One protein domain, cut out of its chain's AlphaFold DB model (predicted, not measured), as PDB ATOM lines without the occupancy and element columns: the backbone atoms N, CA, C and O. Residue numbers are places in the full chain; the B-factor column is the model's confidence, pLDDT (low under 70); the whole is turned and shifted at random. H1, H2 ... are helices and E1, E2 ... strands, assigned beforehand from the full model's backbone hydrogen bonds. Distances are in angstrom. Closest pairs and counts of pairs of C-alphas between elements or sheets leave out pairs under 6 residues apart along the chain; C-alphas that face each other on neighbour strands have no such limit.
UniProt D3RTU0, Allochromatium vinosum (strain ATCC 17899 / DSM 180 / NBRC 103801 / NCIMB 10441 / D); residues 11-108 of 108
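What this domain is: This is residues 11 to 108 of the 108 residues of a protein of Allochromatium vinosum (strain ATCC 17899 / DSM 180 / NBRC 103801 / NCIMB 10441 / D) (UniProt D3RTU0). This domain has little regular structure: it is mostly loops, with helix H1 along one side, the small hairpin E1-E2 on the other side of the loops, and the short helix H2 apart from both. The printed part has 98 residues, 30 of them in named elements, in the order E1, E2, H1, H2; the class is mixed and the two-strand sheet antiparallel. It is compact, radius of gyration of the C-alphas 13.7 A, spanning 34 by 34 by 22 A.

Where its parts are: Start at residues 11 to 51, which hold no named element. Find C-alpha 52 at (202.265, 210.569, 166.593), where E1 runs to residue 55; E2 is residues 61 to 64. H1, residues 75 to 87, is 18.1 A long; H2, residues 99 to 107, is 12.6 A and ends at (203.440, 201.869, 185.196).

How they stand to each other: In the hairpin E1 and E2, look for N 62 and O 54, 2.8 A apart. H1 and H2 are apart; both have every O i to N i+4 pair within hydrogen-bond range.

The domain as a whole: The printed part has no cut. The link from H1 to H2 is long, with 11 residues. Residue 108 is under 70 in pLDDT.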
ATOM      1  N   ALA A  11     177.032 205.543 184.888       93.50
ATOM      2  CA  ALA A  11     176.870 205.880 183.467       93.50
ATOM      3  C   ALA A  11     177.682 207.118 183.032       93.50
ATOM      4  O   ALA A  11     178.008 207.272 181.858       93.50
ATOM      5  N   TYR A  12     178.097 207.973 183.974       92.19
ATOM      6  CA  TYR A  12     179.006 209.090 183.697       92.19
ATOM      7  C   TYR A  12     180.420 208.647 183.277       92.19
ATOM      8  O   TYR A  12     181.179 209.463 182.758       92.19
ATOM      9  N   LYS A  13     180.810 207.385 183.519       95.19
ATOM     10  CA  LYS A  13     182.144 206.863 183.173       95.19
ATOM     11  C   LYS A  13     182.285 206.550 181.682       95.19
ATOM     12  O   LYS A  13     183.409 206.442 181.187       95.19
ATOM     13  N   GLY A  14     181.182 206.395 180.954       95.94
ATOM     14  CA  GLY A  14     181.231 206.122 179.525       95.94
ATOM     15  C   GLY A  14     179.924 205.613 178.939       95.94
ATOM     16  O   GLY A  14     179.005 205.217 179.648       95.94
ATOM     17  N   PHE A  15     179.888 205.598 177.614       96.88
ATOM     18  CA  PHE A  15     178.815 205.037 176.801       96.88
ATOM     19  C   PHE A  15     179.397 204.568 175.464       96.88
ATOM     20  O   PHE A  15     180.497 204.985 175.098       96.88
ATOM     21  N   THR A  16     178.655 203.746 174.723       96.44
ATOM     22  CA  THR A  16     178.956 203.426 173.320       96.44
ATOM     23  C   THR A  16     177.855 204.019 172.453       96.44
ATOM     24  O   THR A  16     176.686 203.695 172.649       96.44
ATOM     25  N   ASN A  17     178.208 204.882 171.500       95.94
ATOM     26  CA  ASN A  17     177.269 205.341 170.480       95.94
ATOM     27  C   ASN A  17     177.321 204.402 169.268       95.94
ATOM     28  O   ASN A  17     178.148 204.592 168.376       95.94
ATOM     29  N   HIS A  18     176.445 203.397 169.247       94.44
ATOM     30  CA  HIS A  18     176.367 202.420 168.155       94.44
ATOM     31  C   HIS A  18     175.845 203.007 166.833       94.44
ATOM     32  O   HIS A  18     176.056 202.403 165.788       94.44
ATOM     33  N   GLU A  19     175.214 204.185 166.861       96.81
ATOM     34  CA  GLU A  19     174.718 204.879 165.664       96.81
ATOM     35  C   GLU A  19     175.783 205.781 165.017       96.81
ATOM     36  O   GLU A  19     175.550 206.385 163.972       96.81
ATOM     37  N   CYS A  20     176.966 205.903 165.628       94.75
ATOM     38  CA  CYS A  20     178.053 206.698 165.070       94.75
ATOM     39  C   CYS A  20     178.544 206.081 163.742       94.75
ATOM     40  O   CYS A  20     178.980 204.930 163.746       94.75
ATOM     41  N   PRO A  21     178.588 206.836 162.625       94.75
ATOM     42  CA  PRO A  21     179.017 206.307 161.325       94.75
ATOM     43  C   PRO A  21     180.508 205.949 161.279       94.75
ATOM     44  O   PRO A  21     180.956 205.262 160.368       94.75
ATOM     45  N   PHE A  22     181.281 206.414 162.262       91.25
ATOM     46  CA  PHE A  22     182.696 206.088 162.408       91.25
ATOM     47  C   PHE A  22     182.930 204.890 163.335       91.25
ATOM     48  O   PHE A  22     184.078 204.530 163.558       91.25
ATOM     49  N   TYR A  23     181.886 204.291 163.916       91.38
ATOM     50  CA  TYR A  23     182.030 203.188 164.860       91.38
ATOM     51  C   TYR A  23     182.417 201.865 164.163       91.38
ATOM     52  O   TYR A  23     181.744 201.470 163.212       91.38
ATOM     53  N   PRO A  24     183.428 201.124 164.667       89.62
ATOM     54  CA  PRO A  24     184.361 201.506 165.730       89.62
ATOM     55  C   PRO A  24     185.437 202.485 165.226       89.62
ATOM     56  O   PRO A  24     186.162 202.180 164.283       89.62
ATOM     57  N   CYS A  25     185.616 203.624 165.912       88.06
ATOM     58  CA  CYS A  25     186.552 204.666 165.450       88.06
ATOM     59  C   CYS A  25     188.028 204.255 165.588       88.06
ATOM     60  O   CYS A  25     188.892 204.796 164.908       88.06
ATOM     61  N   HIS A  26     188.317 203.304 166.482       88.94
ATOM     62  CA  HIS A  26     189.649 202.746 166.697       88.94
ATOM     63  C   HIS A  26     189.599 201.222 166.633       88.94
ATOM     64  O   HIS A  26     188.839 200.579 167.364       88.94
ATOM     65  N   ALA A  27     190.454 200.632 165.801       89.94
ATOM     66  CA  ALA A  27     190.562 199.184 165.673       89.94
ATOM     67  C   ALA A  27     191.195 198.543 166.920       89.94
ATOM     68  O   ALA A  27     192.020 199.152 167.591       89.94
ATOM     69  N   GLY A  28     190.856 197.287 167.222       90.81
ATOM     70  CA  GLY A  28     191.552 196.490 168.243       90.81
ATOM     71  C   GLY A  28     191.214 196.817 169.703       90.81
ATOM     72  O   GLY A  28     191.938 196.380 170.599       90.81
ATOM     73  N   VAL A  29     190.149 197.579 169.962       92.38
ATOM     74  CA  VAL A  29     189.516 197.672 171.291       92.38
ATOM     75  C   VAL A  29     188.934 196.300 171.658       92.38
ATOM     76  O   VAL A  29     188.279 195.666 170.837       92.38
ATOM     77  N   LYS A  30     189.221 195.815 172.869       90.69
ATOM     78  CA  LYS A  30     188.854 194.474 173.361       90.69
ATOM     79  C   LYS A  30     187.688 194.480 174.355       90.69
ATOM     80  O   LYS A  30     187.086 193.436 174.588       90.69
ATOM     81  N   ARG A  31     187.414 195.615 174.999       92.12
ATOM     82  CA  ARG A  31     186.334 195.827 175.979       92.12
ATOM     83  C   ARG A  31     185.240 196.717 175.375       92.12
ATOM     84  O   ARG A  31     185.231 196.977 174.177       92.12
ATOM     85  N   ALA A  32     184.312 197.196 176.208       93.31
ATOM     86  CA  ALA A  32     183.303 198.169 175.788       93.31
ATOM     87  C   ALA A  32     183.959 199.444 175.225       93.31
ATOM     88  O   ALA A  32     184.855 200.008 175.855       93.31
ATOM     89  N   PHE A  33     183.501 199.905 174.065       95.88
ATOM     90  CA  PHE A  33     184.085 201.055 173.383       95.88
ATOM     91  C   PHE A  33     183.596 202.362 174.014       95.88
ATOM     92  O   PHE A  33     182.430 202.715 173.902       95.88
ATOM     93  N   ASN A  34     184.470 203.110 174.681       96.56
ATOM     94  CA  ASN A  34     184.041 204.329 175.369       96.56
ATOM     95  C   ASN A  34     184.020 205.554 174.433       96.56
ATOM     96  O   ASN A  34     185.069 206.114 174.127       96.56
ATOM     97  N   CYS A  35     182.843 206.011 174.009       96.12
ATOM     98  CA  CYS A  35     182.665 207.201 173.167       96.12
ATOM     99  C   CYS A  35     182.757 208.537 173.926       96.12
ATOM    100  O   CYS A  35     182.849 209.586 173.292       96.12
ATOM    101  N   LEU A  36     182.779 208.528 175.264       96.12
ATOM    102  CA  LEU A  36     182.856 209.750 176.079       96.12
ATOM    103  C   LEU A  36     184.087 210.608 175.751       96.12
ATOM    104  O   LEU A  36     184.067 211.825 175.912       96.12
ATOM    105  N   PHE A  37     185.150 209.968 175.271       95.62
ATOM    106  CA  PHE A  37     186.440 210.587 174.998       95.62
ATOM    107  C   PHE A  37     186.840 210.496 173.520       95.62
ATOM    108  O   PHE A  37     188.032 210.475 173.220       95.62
ATOM    109  N   CYS A  38     185.864 210.435 172.598       91.75
ATOM    110  CA  CYS A  38     186.120 210.474 171.145       91.75
ATOM    111  C   CYS A  38     187.042 211.637 170.753       91.75
ATOM    112  O   CYS A  38     187.921 211.477 169.912       91.75
ATOM    113  N   TYR A  39     186.903 212.782 171.425       91.19
ATOM    114  CA  TYR A  39     187.951 213.793 171.463       91.19
ATOM    115  C   TYR A  39     188.801 213.575 172.707       91.19
ATOM    116  O   TYR A  39     188.311 213.682 173.831       91.19
ATOM    117  N   CYS A  40     190.083 213.267 172.506       95.00
ATOM    118  CA  CYS A  40     190.980 212.969 173.611       95.00
ATOM    119  C   CYS A  40     191.146 214.209 174.510       95.00
ATOM    120  O   CYS A  40     191.739 215.200 174.074       95.00
ATOM    121  N   PRO A  41     190.720 214.163 175.785       96.12
ATOM    122  CA  PRO A  41     190.857 215.307 176.687       96.12
ATOM    123  C   PRO A  41     192.323 215.581 177.070       96.12
ATOM    124  O   PRO A  41     192.635 216.625 177.630       96.12
ATOM    125  N   LEU A  42     193.242 214.665 176.740       97.12
ATOM    126  CA  LEU A  42     194.684 214.786 176.979       97.12
ATOM    127  C   LEU A  42     195.464 215.287 175.751       97.12
ATOM    128  O   LEU A  42     196.692 215.195 175.721       97.12
ATOM    129  N   ILE A  43     194.786 215.794 174.716       96.19
ATOM    130  CA  ILE A  43     195.437 216.203 173.460       96.19
ATOM    131  C   ILE A  43     196.475 217.326 173.657       96.19
ATOM    132  O   ILE A  43     197.496 217.339 172.973       96.19
ATOM    133  N   ALA A  44     196.261 218.214 174.634       96.00
ATOM    134  CA  ALA A  44     197.163 219.321 174.969       96.00
ATOM    135  C   ALA A  44     198.130 219.017 176.134       96.00
ATOM    136  O   ALA A  44     198.998 219.833 176.445       96.00
ATOM    137  N   TYR A  45     198.001 217.854 176.777       97.00
ATOM    138  CA  TYR A  45     198.730 217.510 178.000       97.00
ATOM    139  C   TYR A  45     199.683 216.340 177.778       97.00
ATOM    140  O   TYR A  45     199.465 215.526 176.889       97.00
ATOM    141  N   GLU A  46     200.751 216.217 178.559       95.69
ATOM    142  CA  GLU A  46     201.564 215.000 178.591       95.69
ATOM    143  C   GLU A  46     200.668 213.788 178.878       95.69
ATOM    144  O   GLU A  46     199.770 213.847 179.713       95.69
ATOM    145  N   CYS A  47     200.869 212.703 178.129       95.81
ATOM    146  CA  CYS A  47     200.132 211.462 178.320       95.81
ATOM    147  C   CYS A  47     200.943 210.278 177.765       95.81
ATOM    148  O   CYS A  47     201.832 210.476 176.938       95.81
ATOM    149  N   PRO A  48     200.633 209.032 178.150       95.25
ATOM    150  CA  PRO A  48     201.378 207.839 177.770       95.25
ATOM    151  C   PRO A  48     200.787 207.172 176.511       95.25
ATOM    152  O   PRO A  48     200.992 205.975 176.246       95.25
ATOM    153  N   GLY A  49     199.953 207.919 175.779       94.62
ATOM    154  CA  GLY A  49     199.327 207.476 174.544       94.62
ATOM    155  C   GLY A  49     200.378 207.208 173.464       94.62
ATOM    156  O   GLY A  49     201.433 207.836 173.464       94.62
ATOM    157  N   PRO A  50     200.117 206.282 172.531       94.56
ATOM    158  CA  PRO A  50     200.995 206.025 171.394       94.56
ATOM    159  C   PRO A  50     200.803 207.075 170.281       94.56
ATOM    160  O   PRO A  50     200.795 206.715 169.111       94.56
ATOM    161  N   TYR A  51     200.583 208.345 170.639       95.06
ATOM    162  CA  TYR A  51     200.309 209.396 169.661       95.06
ATOM    163  C   TYR A  51     201.527 209.650 168.769       95.06
ATOM    164  O   TYR A  51     202.673 209.540 169.217       95.06
ATOM    165  N   ARG A  52     201.263 210.033 167.521       95.31
ATOM    166  CA  ARG A  52     202.265 210.569 166.593       95.31
ATOM    167  C   ARG A  52     202.217 212.085 166.573       95.31
ATOM    168  O   ARG A  52     201.321 212.688 167.167       95.31
ATOM    169  N   ILE A  53     203.189 212.712 165.924       96.44
ATOM    170  CA  ILE A  53     203.191 214.158 165.706       96.44
ATOM    171  C   ILE A  53     202.998 214.473 164.237       96.44
ATOM    172  O   ILE A  53     203.688 213.936 163.378       96.44
ATOM    173  N   TYR A  54     202.122 215.434 163.980       96.12
ATOM    174  CA  TYR A  54     202.005 216.085 162.687       96.12
ATOM    175  C   TYR A  54     202.044 217.603 162.860       96.12
ATOM    176  O   TYR A  54     201.857 218.128 163.963       96.12
ATOM    177  N   THR A  55     202.300 218.306 161.763       96.62
ATOM    178  CA  THR A  55     202.188 219.763 161.688       96.62
ATOM    179  C   THR A  55     200.875 220.091 160.994       96.62
ATOM    180  O   THR A  55     200.621 219.595 159.897       96.62
ATOM    181  N   ASP A  56     200.016 220.877 161.639       95.56
ATOM    182  CA  ASP A  56     198.746 221.284 161.042       95.56
ATOM    183  C   ASP A  56     198.937 222.361 159.956       95.56
ATOM    184  O   ASP A  56     200.032 222.887 159.741       95.56
ATOM    185  N   LYS A  57     197.847 222.719 159.270       96.94
ATOM    186  CA  LYS A  57     197.845 223.740 158.207       96.94
ATOM    187  C   LYS A  57     198.306 225.138 158.658       96.94
ATOM    188  O   LYS A  57     198.519 225.998 157.812       96.94
ATOM    189  N   HIS A  58     198.421 225.376 159.965       97.00
ATOM    190  CA  HIS A  58     198.879 226.632 160.558       97.00
ATOM    191  C   HIS A  58     200.330 226.552 161.057       97.00
ATOM    192  O   HIS A  58     200.802 227.486 161.701       97.00
ATOM    193  N   GLY A  59     201.047 225.456 160.787       95.94
ATOM    194  CA  GLY A  59     202.429 225.274 161.230       95.94
ATOM    195  C   GLY A  59     202.564 224.831 162.690       95.94
ATOM    196  O   GLY A  59     203.680 224.778 163.209       95.94
ATOM    197  N   LEU A  60     201.462 224.498 163.374       93.94
ATOM    198  CA  LEU A  60     201.501 224.078 164.773       93.94
ATOM    199  C   LEU A  60     201.683 222.566 164.875       93.94
ATOM    200  O   LEU A  60     200.989 221.790 164.217       93.94
ATOM    201  N   ARG A  61     202.594 222.133 165.752       95.75
ATOM    202  CA  ARG A  61     202.766 220.711 166.072       95.75
ATOM    203  C   ARG A  61     201.582 220.227 166.901       95.75
ATOM    204  O   ARG A  61     201.237 220.829 167.917       95.75
ATOM    205  N   ARG A  62     200.982 219.118 166.485       96.12
ATOM    206  CA  ARG A  62     199.804 218.507 167.106       96.12
ATOM    207  C   ARG A  62     200.038 217.024 167.340       96.12
ATOM    208  O   ARG A  62     200.871 216.403 166.681       96.12
ATOM    209  N   LYS A  63     199.285 216.465 168.283       96.88
ATOM    210  CA  LYS A  63     199.220 215.020 168.483       96.88
ATOM    211  C   LYS A  63     198.212 214.416 167.521       96.88
ATOM    212  O   LYS A  63     197.055 214.829 167.523       96.88
ATOM    213  N   ASP A  64     198.641 213.411 166.776       95.19
ATOM    214  CA  ASP A  64     197.752 212.478 166.100       95.19
ATOM    215  C   ASP A  64     197.483 211.294 167.038       95.19
ATOM    216  O   ASP A  64     198.379 210.512 167.366       95.19
ATOM    217  N   CYS A  65     196.242 211.198 167.509       94.38
ATOM    218  CA  CYS A  65     195.786 210.158 168.424       94.38
ATOM    219  C   CYS A  65     194.993 209.047 167.716       94.38
ATOM    220  O   CYS A  65     194.378 208.241 168.411       94.38
ATOM    221  N   SER A  66     195.002 208.978 166.381       91.06
ATOM    222  CA  SER A  66     194.178 208.040 165.597       91.06
ATOM    223  C   SER A  66     194.447 206.561 165.917       91.06
ATOM    224  O   SER A  66     193.544 205.736 165.823       91.06
ATOM    225  N   ASP A  67     195.638 206.228 166.423       90.12
ATOM    226  CA  ASP A  67     195.997 204.869 166.869       90.12
ATOM    227  C   ASP A  67     195.872 204.660 168.397       90.12
ATOM    228  O   ASP A  67     196.268 203.628 168.955       90.12
ATOM    229  N   CYS A  68     195.354 205.647 169.134       93.69
ATOM    230  CA  CYS A  68     195.272 205.604 170.591       93.69
ATOM    231  C   CYS A  68     193.963 204.974 171.079       93.69
ATOM    232  O   CYS A  68     192.895 205.559 170.986       93.69
ATOM    233  N   ARG A  69     194.063 203.810 171.726       95.06
ATOM    234  CA  ARG A  69     192.900 203.074 172.262       95.06
ATOM    235  C   ARG A  69     192.667 203.268 173.759       95.06
ATOM    236  O   ARG A  69     191.655 202.821 174.281       95.06
ATOM    237  N   LEU A  70     193.600 203.911 174.468       95.12
ATOM    238  CA  LEU A  70     193.548 204.066 175.930       95.12
ATOM    239  C   LEU A  70     192.224 204.662 176.447       95.12
ATOM    240  O   LEU A  70     191.666 204.113 177.403       95.12
ATOM    241  N   PRO A  71     191.675 205.728 175.835       95.75
ATOM    242  CA  PRO A  71     190.419 206.297 176.303       95.75
ATOM    243  C   PRO A  71     189.179 205.531 175.810       95.75
ATOM    244  O   PRO A  71     188.071 205.930 176.148       95.75
ATOM    245  N   HIS A  72     189.354 204.434 175.061       95.94
ATOM    246  CA  HIS A  72     188.277 203.663 174.431       95.94
ATOM    247  C   HIS A  72     188.193 202.203 174.906       95.94
ATOM    248  O   HIS A  72     187.357 201.457 174.415       95.94
ATOM    249  N   GLU A  73     189.028 201.780 175.856       95.00
ATOM    250  CA  GLU A  73     189.176 200.387 176.302       95.00
ATOM    251  C   GLU A  73     188.419 200.107 177.620       95.00
ATOM    252  O   GLU A  73     189.012 199.836 178.667       95.00
ATOM    253  N   GLY A  74     187.085 200.146 177.566       96.62
ATOM    254  CA  GLY A  74     186.179 199.917 178.698       96.62
ATOM    255  C   GLY A  74     185.850 201.186 179.492       96.62
ATOM    256  O   GLY A  74     186.723 201.997 179.779       96.62
ATOM    257  N   TYR A  75     184.591 201.347 179.916       97.19
ATOM    258  CA  TYR A  75     184.112 202.596 180.537       97.19
ATOM    259  C   TYR A  75     184.881 202.977 181.806       97.19
ATOM    260  O   TYR A  75     185.483 204.047 181.869       97.19
ATOM    261  N   GLN A  76     184.936 202.078 182.793       95.62
ATOM    262  CA  GLN A  76     185.630 202.339 184.056       95.62
ATOM    263  C   GLN A  76     187.134 202.557 183.853       95.62
ATOM    264  O   GLN A  76     187.690 203.512 184.387       95.62
ATOM    265  N   ALA A  77     187.791 201.690 183.076       95.81
ATOM    266  CA  ALA A  77     189.232 201.771 182.861       95.81
ATOM    267  C   ALA A  77     189.625 203.068 182.139       95.81
ATOM    268  O   ALA A  77     190.545 203.757 182.579       95.81
ATOM    269  N   SER A  78     188.897 203.442 181.083       96.31
ATOM    270  CA  SER A  78     189.131 204.693 180.363       96.31
ATOM    271  C   SER A  78     188.832 205.924 181.213       96.31
ATOM    272  O   SER A  78     189.634 206.854 181.220       96.31
ATOM    273  N   TRP A  79     187.740 205.925 181.985       95.88
ATOM    274  CA  TRP A  79     187.436 207.012 182.918       95.88
ATOM    275  C   TRP A  79     188.541 207.199 183.959       95.88
ATOM    276  O   TRP A  79     189.069 208.301 184.102       95.88
ATOM    277  N   SER A  80     188.940 206.128 184.651       94.69
ATOM    278  CA  SER A  80     190.021 206.172 185.643       94.69
ATOM    279  C   SER A  80     191.339 206.641 185.029       94.69
ATOM    280  O   SER A  80     192.039 207.452 185.631       94.69
ATOM    281  N   PHE A  81     191.654 206.185 183.814       95.75
ATOM    282  CA  PHE A  81     192.838 206.618 183.081       95.75
ATOM    283  C   PHE A  81     192.815 208.125 182.791       95.75
ATOM    284  O   PHE A  81     193.771 208.821 183.127       95.75
ATOM    285  N   ILE A  82     191.729 208.649 182.216       96.25
ATOM    286  CA  ILE A  82     191.607 210.082 181.923       96.25
ATOM    287  C   ILE A  82     191.675 210.915 183.206       96.25
ATOM    288  O   ILE A  82     192.417 211.894 183.262       96.25
ATOM    289  N   GLN A  83     190.962 210.503 184.255       94.50
ATOM    290  CA  GLN A  83     190.959 211.210 185.533       94.50
ATOM    291  C   GLN A  83     192.350 211.281 186.168       94.50
ATOM    292  O   GLN A  83     192.729 212.357 186.619       94.50
ATOM    293  N   LYS A  84     193.121 210.185 186.144       94.00
ATOM    294  CA  LYS A  84     194.503 210.151 186.651       94.00
ATOM    295  C   LYS A  84     195.380 211.215 185.982       94.00
ATOM    296  O   LYS A  84     196.128 211.918 186.650       94.00
ATOM    297  N   TRP A  85     195.282 211.352 184.661       95.31
ATOM    298  CA  TRP A  85     196.105 212.305 183.906       95.31
ATOM    299  C   TRP A  85     195.616 213.754 184.003       95.31
ATOM    300  O   TRP A  85     196.418 214.677 183.871       95.31
ATOM    301  N   LEU A  86     194.325 213.964 184.266       94.69
ATOM    302  CA  LEU A  86     193.759 215.291 184.516       94.69
ATOM    303  C   LEU A  86     193.912 215.765 185.969       94.69
ATOM    304  O   LEU A  86     193.679 216.939 186.231       94.69
ATOM    305  N   GLU A  87     194.296 214.898 186.909       94.00
ATOM    306  CA  GLU A  87     194.508 215.278 188.313       94.00
ATOM    307  C   GLU A  87     195.708 216.222 188.479       94.00
ATOM    308  O   GLU A  87     195.669 217.164 189.268       94.00
ATOM    309  N   ARG A  88     196.776 215.993 187.704       94.50
ATOM    310  CA  ARG A  88     197.993 216.822 187.697       94.50
ATOM    311  C   ARG A  88     198.475 217.046 186.259       94.50
ATOM    312  O   ARG A  88     199.503 216.490 185.865       94.50
ATOM    313  N   PRO A  89     197.734 217.824 185.451       96.12
ATOM    314  CA  PRO A  89     198.008 217.947 184.030       96.12
ATOM    315  C   PRO A  89     199.295 218.743 183.799       96.12
ATOM    316  O   PRO A  89     199.490 219.828 184.346       96.12
ATOM    317  N   ARG A  90     200.172 218.215 182.945       96.38
ATOM    318  CA  ARG A  90     201.359 218.921 182.446       96.38
ATOM    319  C   ARG A  90     201.141 219.254 180.985       96.38
ATOM    320  O   ARG A  90     200.706 218.385 180.240       96.38
ATOM    321  N   ILE A  91     201.421 220.483 180.564       96.88
ATOM    322  CA  ILE A  91     201.303 220.859 179.149       96.88
ATOM    323  C   ILE A  91     202.288 220.036 178.319       96.88
ATOM    324  O   ILE A  91     203.436 219.840 178.710       96.88
ATOM    325  N   TRP A  92     201.827 219.531 177.177       96.88
ATOM    326  CA  TRP A  92     202.646 218.711 176.298       96.88
ATOM    327  C   TRP A  92     203.796 219.517 175.680       96.88
ATOM    328  O   TRP A  92     203.572 220.487 174.963       96.88
ATOM    329  N   GLY A  93     205.033 219.058 175.888       93.81
ATOM    330  CA  GLY A  93     206.248 219.707 175.377       93.81
ATOM    331  C   GLY A  93     206.561 219.477 173.892       93.81
ATOM    332  O   GLY A  93     207.676 219.742 173.459       93.81
ATOM    333  N   GLY A  94     205.629 218.937 173.100       93.50
ATOM    334  CA  GLY A  94     205.804 218.838 171.648       93.50
ATOM    335  C   GLY A  94     206.670 217.674 171.153       93.50
ATOM    336  O   GLY A  94     207.138 217.731 170.023       93.50
ATOM    337  N   ARG A  95     206.915 216.616 171.937       91.94
ATOM    338  CA  ARG A  95     207.667 215.426 171.478       91.94
ATOM    339  C   ARG A  95     206.895 214.115 171.618       91.94
ATOM    340  O   ARG A  95     205.978 214.004 172.442       91.94
ATOM    341  N   GLU A  96     207.270 213.141 170.790       91.75
ATOM    342  CA  GLU A  96     206.828 211.755 170.937       91.75
ATOM    343  C   GLU A  96     207.552 211.122 172.126       91.75
ATOM    344  O   GLU A  96     208.663 211.523 172.489       91.75
ATOM    345  N   LEU A  97     206.886 210.147 172.735       91.25
ATOM    346  CA  LEU A  97     207.501 209.250 173.701       91.25
ATOM    347  C   LEU A  97     207.933 207.983 172.971       91.25
ATOM    348  O   LEU A  97     207.145 207.445 172.187       91.25
ATOM    349  N   ASP A  98     209.122 207.468 173.253       91.81
ATOM    350  CA  ASP A  98     209.531 206.154 172.762       91.81
ATOM    351  C   ASP A  98     208.761 205.011 173.466       91.81
ATOM    352  O   ASP A  98     207.937 205.214 174.363       91.81
ATOM    353  N   ALA A  99     208.985 203.764 173.042       89.06
ATOM    354  CA  ALA A  99     208.284 202.617 173.618       89.06
ATOM    355  C   ALA A  99     208.576 202.406 175.119       89.06
ATOM    356  O   ALA A  99     207.672 202.019 175.867       89.06
ATOM    357  N   ARG A 100     209.809 202.672 175.561       92.06
ATOM    358  CA  ARG A 100     210.245 202.542 176.955       92.06
ATOM    359  C   ARG A 100     209.640 203.652 177.807       92.06
ATOM    360  O   ARG A 100     209.089 203.351 178.864       92.06
ATOM    361  N   GLU A 101     209.678 204.892 177.334       93.00
ATOM    362  CA  GLU A 101     209.076 206.055 177.985       93.00
ATOM    363  C   GLU A 101     207.565 205.875 178.148       93.00
ATOM    364  O   GLU A 101     207.031 206.063 179.241       93.00
ATOM    365  N   ARG A 102     206.868 205.414 177.098       91.31
ATOM    366  CA  ARG A 102     205.431 205.105 177.179       91.31
ATOM    367  C   ARG A 102     205.139 204.025 178.208       91.31
ATOM    368  O   ARG A 102     204.170 204.148 178.951       91.31
ATOM    369  N   LYS A 103     205.941 202.956 178.249       89.06
ATOM    370  CA  LYS A 103     205.753 201.873 179.223       89.06
ATOM    371  C   LYS A 103     205.971 202.380 180.649       89.06
ATOM    372  O   LYS A 103     205.141 202.100 181.508       89.06
ATOM    373  N   ALA A 104     207.029 203.157 180.878       90.44
ATOM    374  CA  ALA A 104     207.318 203.763 182.174       90.44
ATOM    375  C   ALA A 104     206.172 204.680 182.634       90.44
ATOM    376  O   ALA A 104     205.678 204.533 183.749       90.44
ATOM    377  N   ALA A 105     205.666 205.536 181.743       88.06
ATOM    378  CA  ALA A 105     204.573 206.457 182.040       88.06
ATOM    379  C   ALA A 105     203.218 205.768 182.313       88.06
ATOM    380  O   ALA A 105     202.329 206.388 182.885       88.06
ATOM    381  N   ARG A 106     203.024 204.506 181.902       82.81
ATOM    382  CA  ARG A 106     201.819 203.719 182.241       82.81
ATOM    383  C   ARG A 106     201.934 202.975 183.571       82.81
ATOM    384  O   ARG A 106     200.901 202.593 184.112       82.81
ATOM    385  N   GLY A 107     203.160 202.690 184.015       72.56
ATOM    386  CA  GLY A 107     203.440 201.869 185.196       72.56
ATOM    387  C   GLY A 107     203.533 202.651 186.508       72.56
ATOM    388  O   GLY A 107     203.322 202.056 187.559       72.56
ATOM    389  N   GLY A 108     203.832 203.953 186.445       56.47
ATOM    390  CA  GLY A 108     203.606 204.896 187.551       56.47
ATOM    391  C   GLY A 108     202.174 205.390 187.538       56.47
ATOM    392  O   GLY A 108     201.587 205.639 188.612       56.47
TER     393      GLY A 108